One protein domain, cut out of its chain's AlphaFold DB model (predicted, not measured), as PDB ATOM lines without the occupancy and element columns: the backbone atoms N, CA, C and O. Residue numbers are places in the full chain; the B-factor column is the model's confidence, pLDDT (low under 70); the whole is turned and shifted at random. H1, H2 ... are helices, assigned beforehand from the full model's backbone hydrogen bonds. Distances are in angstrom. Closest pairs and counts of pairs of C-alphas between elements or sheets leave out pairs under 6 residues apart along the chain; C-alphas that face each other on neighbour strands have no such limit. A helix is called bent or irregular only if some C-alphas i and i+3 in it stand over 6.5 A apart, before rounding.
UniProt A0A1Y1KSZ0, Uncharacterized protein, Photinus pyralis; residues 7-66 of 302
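What this domain is: This is residues 7 to 66 of the 302 residues of an uncharacterized protein of Photinus pyralis (UniProt A0A1Y1KSZ0). This is a wide, open V: one long helix, H3, makes the long arm, and two short helices set end to end, H1 and H2, make the short arm. The corner of the V lies where H2 turns into H3 around residue 27, and almost nothing packs between the two arms. The printed part has 60 residues with three named helices, in the order H1, H2, H3, and no named strand; its class is all helix. The whole is extended, with a radius of gyration of the C-alphas of 20.5 A, and flat, with spans of 61 by 33 by 8 A.

How they stand to each other: Start at Val 7, where H1, residues 7 to 17, begins. Go on past two residues, a tight link, to H2, residues 20 to 26; H1 and H2 meet only through their link. One more residue, Tyr 27, is the tight link to H3, residues 28 to 66. Look at Trp 24 and Leu 31 for the closest C-alphas of H2 and H3: they are 7.1 A apart, and the two helices are close but not clearly touching, with 1 pair of C-alphas within 8 A. H2 and H3 run opposite ways at a steep tilt of 54 degrees. H1 and H3 are apart. In the backbone of H2 and H3 every O i to N i+4 pair is within hydrogen-bond range, and in H1 it is 6 of 7.

Where its parts are: Find C-alpha 7 at (159.305, 182.963, 155.806); from there H1 runs over its 11 residues to C-alpha 17, 15.0 A away. H2 has 7 residues and measures 9.9 A from C-alpha 20 to C-alpha 26. Then find C-alpha 28 at (172.334, 179.545, 127.596), where H3 begins; it is the longest helix, 39 residues and 57.4 A long, and it ends at C-alpha 66 at (208.347, 198.693, 167.983). H1, H2 and H3 are not bent.

The domain as a whole: Look at the C-alphas of Thr 26 and Thr 66 for the two farthest apart, 61.8 A; those of Val 7 and Thr 66, the first and last printed, are 52.9 A apart. Residues 7 to 22, 25 to 30 and 33 to 66 stand free. The printed part has no cut, and neither of its two links is long. In the B-factor column the mean pLDDT of the printed part is 79.7; you will find values under 70 at residues 9 to 10, 12 to 29 and 66. The mean is 66 in H1, 63 in H2 and 88 in H3.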
ATOM      1  N   VAL A   7     160.484 182.932 156.685       73.56
ATOM      2  CA  VAL A   7     159.305 182.963 155.806       73.56
ATOM      3  C   VAL A   7     159.460 184.015 154.706       73.56
ATOM      4  O   VAL A   7     159.272 183.703 153.537       73.56
ATOM      5  N   ALA A   8     159.916 185.221 155.056       71.62
ATOM      6  CA  ALA A   8     160.155 186.295 154.090       71.62
ATOM      7  C   ALA A   8     161.317 185.967 153.135       71.62
ATOM      8  O   ALA A   8     161.297 186.359 151.972       71.62
ATOM      9  N   GLN A   9     162.323 185.218 153.604       66.44
ATOM     10  CA  GLN A   9     163.386 184.705 152.734       66.44
ATOM     11  C   GLN A   9     162.854 183.683 151.729       66.44
ATOM     12  O   GLN A   9     163.216 183.743 150.558       66.44
ATOM     13  N   ASN A  10     161.981 182.773 152.162       69.94
ATOM     14  CA  ASN A  10     161.417 181.745 151.290       69.94
ATOM     15  C   ASN A  10     160.430 182.331 150.266       69.94
ATOM     16  O   ASN A  10     160.442 181.914 149.112       69.94
ATOM     17  N   GLU A  11     159.638 183.338 150.646       74.75
ATOM     18  CA  GLU A  11     158.786 184.090 149.712       74.75
ATOM     19  C   GLU A  11     159.617 184.860 148.682       74.75
ATOM     20  O   GLU A  11     159.343 184.769 147.484       74.75
ATOM     21  N   TRP A  12     160.675 185.551 149.125       64.88
ATOM     22  CA  TRP A  12     161.591 186.263 148.231       64.88
ATOM     23  C   TRP A  12     162.288 185.311 147.260       64.88
ATOM     24  O   TRP A  12     162.334 185.587 146.068       64.88
ATOM     25  N   LEU A  13     162.771 184.160 147.739       64.38
ATOM     26  CA  LEU A  13     163.356 183.125 146.887       64.38
ATOM     27  C   LEU A  13     162.330 182.559 145.896       64.38
ATOM     28  O   LEU A  13     162.688 182.337 144.742       64.38
ATOM     29  N   SER A  14     161.059 182.405 146.293       66.19
ATOM     30  CA  SER A  14     160.016 181.879 145.402       66.19
ATOM     31  C   SER A  14     159.830 182.731 144.137       66.19
ATOM     32  O   SER A  14     159.718 182.175 143.043       66.19
ATOM     33  N   LEU A  15     159.940 184.064 144.262       61.97
ATOM     34  CA  LEU A  15     159.858 185.021 143.148       61.97
ATOM     35  C   LEU A  15     160.985 184.855 142.117       61.97
ATOM     36  O   LEU A  15     160.812 185.225 140.959       61.97
ATOM     37  N   PHE A  16     162.137 184.311 142.523       57.81
ATOM     38  CA  PHE A  16     163.269 184.040 141.631       57.81
ATOM     39  C   PHE A  16     163.324 182.586 141.158       57.81
ATOM     40  O   PHE A  16     164.017 182.304 140.186       57.81
ATOM     41  N   THR A  17     162.613 181.662 141.814       59.78
ATOM     42  CA  THR A  17     162.626 180.234 141.450       59.78
ATOM     43  C   THR A  17     161.682 179.873 140.313       59.78
ATOM     44  O   THR A  17     161.951 178.895 139.620       59.78
ATOM     45  N   THR A  18     160.614 180.642 140.080       56.62
ATOM     46  CA  THR A  18     159.558 180.234 139.140       56.62
ATOM     47  C   THR A  18     159.981 180.198 137.677       56.62
ATOM     48  O   THR A  18     159.223 179.674 136.877       56.62
ATOM     49  N   ASP A  19     161.174 180.670 137.312       62.56
ATOM     50  CA  ASP A  19     161.638 180.604 135.922       62.56
ATOM     51  C   ASP A  19     163.145 180.341 135.777       62.56
ATOM     52  O   ASP A  19     163.711 180.608 134.724       62.56
ATOM     53  N   VAL A  20     163.842 179.780 136.776       62.00
ATOM     54  CA  VAL A  20     165.283 179.477 136.601       62.00
ATOM     55  C   VAL A  20     165.495 178.466 135.475       62.00
ATOM     56  O   VAL A  20     166.368 178.672 134.638       62.00
ATOM     57  N   GLU A  21     164.669 177.420 135.398       59.81
ATOM     58  CA  GLU A  21     164.741 176.411 134.332       59.81
ATOM     59  C   GLU A  21     164.353 176.984 132.961       59.81
ATOM     60  O   GLU A  21     164.995 176.681 131.955       59.81
ATOM     61  N   LYS A  22     163.366 177.886 132.922       65.06
ATOM     62  CA  LYS A  22     162.931 178.564 131.695       65.06
ATOM     63  C   LYS A  22     163.968 179.578 131.208       65.06
ATOM     64  O   LYS A  22     164.242 179.665 130.014       65.06
ATOM     65  N   ILE A  23     164.622 180.308 132.110       62.84
ATOM     66  CA  ILE A  23     165.756 181.194 131.799       62.84
ATOM     67  C   ILE A  23     166.966 180.359 131.348       62.84
ATOM     68  O   ILE A  23     167.670 180.752 130.413       62.84
ATOM     69  N   TRP A  24     167.165 179.181 131.950       61.16
ATOM     70  CA  TRP A  24     168.209 178.216 131.593       61.16
ATOM     71  C   TRP A  24     168.056 177.661 130.177       61.16
ATOM     72  O   TRP A  24     169.050 177.565 129.455       61.16
ATOM     73  N   SER A  25     166.829 177.370 129.740       64.31
ATOM     74  CA  SER A  25     166.555 176.936 128.367       64.31
ATOM     75  C   SER A  25     166.568 178.084 127.351       64.31
ATOM     76  O   SER A  25     166.966 177.875 126.208       64.31
ATOM     77  N   THR A  26     166.158 179.294 127.748       66.75
ATOM     78  CA  THR A  26     165.966 180.425 126.816       66.75
ATOM     79  C   THR A  26     167.263 181.190 126.520       66.75
ATOM     80  O   THR A  26     167.451 181.657 125.399       66.75
ATOM     81  N   TYR A  27     168.200 181.296 127.476       64.12
ATOM     82  CA  TYR A  27     169.433 182.088 127.301       64.12
ATOM     83  C   TYR A  27     170.705 181.385 127.816       64.12
ATOM     84  O   TYR A  27     171.369 181.876 128.739       64.12
ATOM     85  N   PRO A  28     171.131 180.275 127.186       66.19
ATOM     86  CA  PRO A  28     172.334 179.545 127.596       66.19
ATOM     87  C   PRO A  28     173.626 180.377 127.492       66.19
ATOM     88  O   PRO A  28     174.579 180.143 128.237       66.19
ATOM     89  N   SER A  29     173.683 181.376 126.604       66.12
ATOM     90  CA  SER A  29     174.823 182.299 126.482       66.12
ATOM     91  C   SER A  29     174.829 183.385 127.567       66.12
ATOM     92  O   SER A  29     175.883 183.677 128.135       66.12
ATOM     93  N   GLY A  30     173.661 183.943 127.900       74.69
ATOM     94  CA  GLY A  30     173.510 184.988 128.917       74.69
ATOM     95  C   GLY A  30     173.839 184.483 130.320       74.69
ATOM     96  O   GLY A  30     174.567 185.135 131.065       74.69
ATOM     97  N   LEU A  31     173.404 183.270 130.656       77.75
ATOM     98  CA  LEU A  31     173.736 182.658 131.941       77.75
ATOM     99  C   LEU A  31     175.222 182.323 132.062       77.75
ATOM    100  O   LEU A  31     175.813 182.595 133.101       77.75
ATOM    101  N   ARG A  32     175.871 181.820 131.004       77.25
ATOM    102  CA  ARG A  32     177.332 181.617 131.011       77.25
ATOM    103  C   ARG A  32     178.078 182.922 131.266       77.25
ATOM    104  O   ARG A  32     179.047 182.925 132.024       77.25
ATOM    105  N   LEU A  33     177.615 184.031 130.695       82.88
ATOM    106  CA  LEU A  33     178.190 185.346 130.966       82.88
ATOM    107  C   LEU A  33     178.010 185.748 132.438       82.88
ATOM    108  O   LEU A  33     178.960 186.197 133.071       82.88
ATOM    109  N   ILE A  34     176.828 185.521 133.009       86.44
ATOM    110  CA  ILE A  34     176.553 185.831 134.419       86.44
ATOM    111  C   ILE A  34     177.395 184.952 135.354       86.44
ATOM    112  O   ILE A  34     178.011 185.467 136.284       86.44
ATOM    113  N   PHE A  35     177.491 183.646 135.099       85.44
ATOM    114  CA  PHE A  35     178.293 182.721 135.904       85.44
ATOM    115  C   PHE A  35     179.791 183.012 135.810       85.44
ATOM    116  O   PHE A  35     180.486 182.994 136.827       85.44
ATOM    117  N   THR A  36     180.297 183.315 134.614       83.00
ATOM    118  CA  THR A  36     181.704 183.703 134.434       83.00
ATOM    119  C   THR A  36     181.999 185.031 135.126       83.00
ATOM    120  O   THR A  36     182.990 185.119 135.849       83.00
ATOM    121  N   ALA A  37     181.114 186.025 135.009       89.44
ATOM    122  CA  ALA A  37     181.226 187.284 135.741       89.44
ATOM    123  C   ALA A  37     181.203 187.062 137.263       89.44
ATOM    124  O   ALA A  37     182.066 187.575 137.971       89.44
ATOM    125  N   HIS A  38     180.278 186.244 137.769       92.62
ATOM    126  CA  HIS A  38     180.187 185.904 139.187       92.62
ATOM    127  C   HIS A  38     181.468 185.232 139.699       92.62
ATOM    128  O   HIS A  38     182.017 185.640 140.723       92.62
ATOM    129  N   TYR A  39     181.987 184.253 138.959       92.00
ATOM    130  CA  TYR A  39     183.224 183.554 139.296       92.00
ATOM    131  C   TYR A  39     184.441 184.492 139.317       92.00
ATOM    132  O   TYR A  39     185.240 184.457 140.256       92.00
ATOM    133  N   ILE A  40     184.571 185.368 138.315       92.75
ATOM    134  CA  ILE A  40     185.659 186.354 138.246       92.75
ATOM    135  C   ILE A  40     185.591 187.307 139.443       92.75
ATOM    136  O   ILE A  40     186.606 187.536 140.102       92.75
ATOM    137  N   LEU A  41     184.402 187.818 139.763       95.62
ATOM    138  CA  LEU A  41     184.205 188.719 140.897       95.62
ATOM    139  C   LEU A  41     184.521 188.030 142.229       95.62
ATOM    140  O   LEU A  41     185.216 188.602 143.067       95.62
ATOM    141  N   GLN A  42     184.091 186.781 142.418       94.50
ATOM    142  CA  GLN A  42     184.436 186.007 143.612       94.50
ATOM    143  C   GLN A  42     185.944 185.785 143.753       94.50
ATOM    144  O   GLN A  42     186.481 185.869 144.860       94.50
ATOM    145  N   LYS A  43     186.640 185.518 142.645       93.25
ATOM    146  CA  LYS A  43     188.097 185.372 142.647       93.25
ATOM    147  C   LYS A  43     188.778 186.671 143.078       93.25
ATOM    148  O   LYS A  43     189.625 186.639 143.967       93.25
ATOM    149  N   GLN A  44     188.361 187.803 142.514       93.25
ATOM    150  CA  GLN A  44     188.893 189.117 142.883       93.25
ATOM    151  C   GLN A  44     188.656 189.439 144.361       93.25
ATOM    152  O   GLN A  44     189.559 189.927 145.034       93.25
ATOM    153  N   LEU A  45     187.474 189.122 144.897       96.38
ATOM    154  CA  LEU A  45     187.180 189.322 146.319       96.38
ATOM    155  C   LEU A  45     188.122 188.518 147.223       96.38
ATOM    156  O   LEU A  45     188.657 189.074 148.179       96.38
ATOM    157  N   LYS A  46     188.391 187.249 146.890       94.50
ATOM    158  CA  LYS A  46     189.349 186.418 147.639       94.50
ATOM    159  C   LYS A  46     190.777 186.959 147.564       94.50
ATOM    160  O   LYS A  46     191.500 186.930 148.557       94.50
ATOM    161  N   GLU A  47     191.190 187.469 146.405       95.19
ATOM    162  CA  GLU A  47     192.505 188.100 146.238       95.19
ATOM    163  C   GLU A  47     192.629 189.377 147.083       95.19
ATOM    164  O   GLU A  47     193.643 189.578 147.756       95.19
ATOM    165  N   PHE A  48     191.585 190.213 147.119       96.75
ATOM    166  CA  PHE A  48     191.553 191.397 147.977       96.75
ATOM    167  C   PHE A  48     191.576 191.044 149.463       96.75
ATOM    168  O   PHE A  48     192.322 191.663 150.221       96.75
ATOM    169  N   GLU A  49     190.817 190.036 149.883       95.56
ATOM    170  CA  GLU A  49     190.820 189.553 151.264       95.56
ATOM    171  C   GLU A  49     192.215 189.060 151.681       95.56
ATOM    172  O   GLU A  49     192.746 189.471 152.716       95.56
ATOM    173  N   ALA A  50     192.870 188.262 150.833       93.94
ATOM    174  CA  ALA A  50     194.240 187.810 151.066       93.94
ATOM    175  C   ALA A  50     195.228 188.986 151.169       93.94
ATOM    176  O   ALA A  50     196.124 188.983 152.018       93.94
ATOM    177  N   GLN A  51     195.049 190.020 150.344       94.75
ATOM    178  CA  GLN A  51     195.881 191.218 150.374       94.75
ATOM    179  C   GLN A  51     195.677 192.035 151.659       94.75
ATOM    180  O   GLN A  51     196.656 192.503 152.250       94.75
ATOM    181  N   ILE A  52     194.431 192.188 152.114       95.69
ATOM    182  CA  ILE A  52     194.103 192.844 153.388       95.69
ATOM    183  C   ILE A  52     194.755 192.083 154.542       95.69
ATOM    184  O   ILE A  52     195.458 192.694 155.347       95.69
ATOM    185  N   ASN A  53     194.612 190.757 154.576       94.94
ATOM    186  CA  ASN A  53     195.204 189.919 155.617       94.94
ATOM    187  C   ASN A  53     196.736 190.014 155.622       94.94
ATOM    188  O   ASN A  53     197.348 190.195 156.673       94.94
ATOM    189  N   LYS A  54     197.378 190.009 154.450       94.62
ATOM    190  CA  LYS A  54     198.833 190.193 154.335       94.62
ATOM    191  C   LYS A  54     199.295 191.554 154.857       94.62
ATOM    192  O   LYS A  54     200.335 191.649 155.508       94.62
ATOM    193  N   ASN A  55     198.544 192.613 154.568       94.50
ATOM    194  CA  ASN A  55     198.839 193.942 155.095       94.50
ATOM    195  C   ASN A  55     198.632 193.995 156.612       94.50
ATOM    196  O   ASN A  55     199.482 194.542 157.307       94.50
ATOM    197  N   MET A  56     197.567 193.377 157.126       95.06
ATOM    198  CA  MET A  56     197.306 193.266 158.560       95.06
ATOM    199  C   MET A  56     198.468 192.581 159.289       95.06
ATOM    200  O   MET A  56     198.967 193.112 160.277       95.06
ATOM    201  N   GLU A  57     198.972 191.460 158.771       92.94
ATOM    202  CA  GLU A  57     200.125 190.771 159.364       92.94
ATOM    203  C   GLU A  57     201.404 191.618 159.311       92.94
ATOM    204  O   GLU A  57     202.154 191.682 160.285       92.94
ATOM    205  N   ARG A  58     201.636 192.365 158.223       90.69
ATOM    206  CA  ARG A  58     202.749 193.332 158.158       90.69
ATOM    207  C   ARG A  58     202.625 194.439 159.202       90.69
ATOM    208  O   ARG A  58     203.644 194.865 159.740       90.69
ATOM    209  N   PHE A  59     201.415 194.925 159.469       92.38
ATOM    210  CA  PHE A  59     201.182 195.916 160.519       92.38
ATOM    211  C   PHE A  59     201.416 195.322 161.906       92.38
ATOM    212  O   PHE A  59     202.140 195.921 162.695       92.38
ATOM    213  N   LYS A  60     200.910 194.113 162.180       91.31
ATOM    214  CA  LYS A  60     201.178 193.401 163.441       91.31
ATOM    215  C   LYS A  60     202.673 193.197 163.678       91.31
ATOM    216  O   LYS A  60     203.153 193.433 164.782       91.31
ATOM    217  N   HIS A  61     203.427 192.810 162.647       84.88
ATOM    218  CA  HIS A  61     204.881 192.680 162.746       84.88
ATOM    219  C   HIS A  61     205.572 194.011 163.054       84.88
ATOM    220  O   HIS A  61     206.439 194.031 163.920       84.88
ATOM    221  N   GLN A  62     205.174 195.110 162.404       84.56
ATOM    222  CA  GLN A  62     205.725 196.440 162.692       84.56
ATOM    223  C   GLN A  62     205.475 196.858 164.145       84.56
ATOM    224  O   GLN A  62     206.415 197.260 164.829       84.56
ATOM    225  N   VAL A  63     204.247 196.685 164.639       82.56
ATOM    226  CA  VAL A  63     203.888 197.003 166.030       82.56
ATOM    227  C   VAL A  63     204.697 196.151 167.014       82.56
ATOM    228  O   VAL A  63     205.319 196.681 167.930       82.56
ATOM    229  N   LYS A  64     204.818 194.843 166.759       82.31
ATOM    230  CA  LYS A  64     205.609 193.938 167.604       82.31
ATOM    231  C   LYS A  64     207.105 194.277 167.607       82.31
ATOM    232  O   LYS A  64     207.769 194.107 168.624       82.31
ATOM    233  N   THR A  65     207.654 194.760 166.489       73.31
ATOM    234  CA  THR A  65     209.052 195.229 166.442       73.31
ATOM    235  C   THR A  65     209.265 196.544 167.188       73.31
ATOM    236  O   THR A  65     210.328 196.717 167.773       73.31
ATOM    237  N   THR A  66     208.270 197.438 167.214       65.81
ATOM    238  CA  THR A  66     208.347 198.693 167.983       65.81
ATOM    239  C   THR A  66     208.150 198.485 169.484       65.81
ATOM    240  O   THR A  66     208.756 199.194 170.279       65.81
TER     241      THR A  66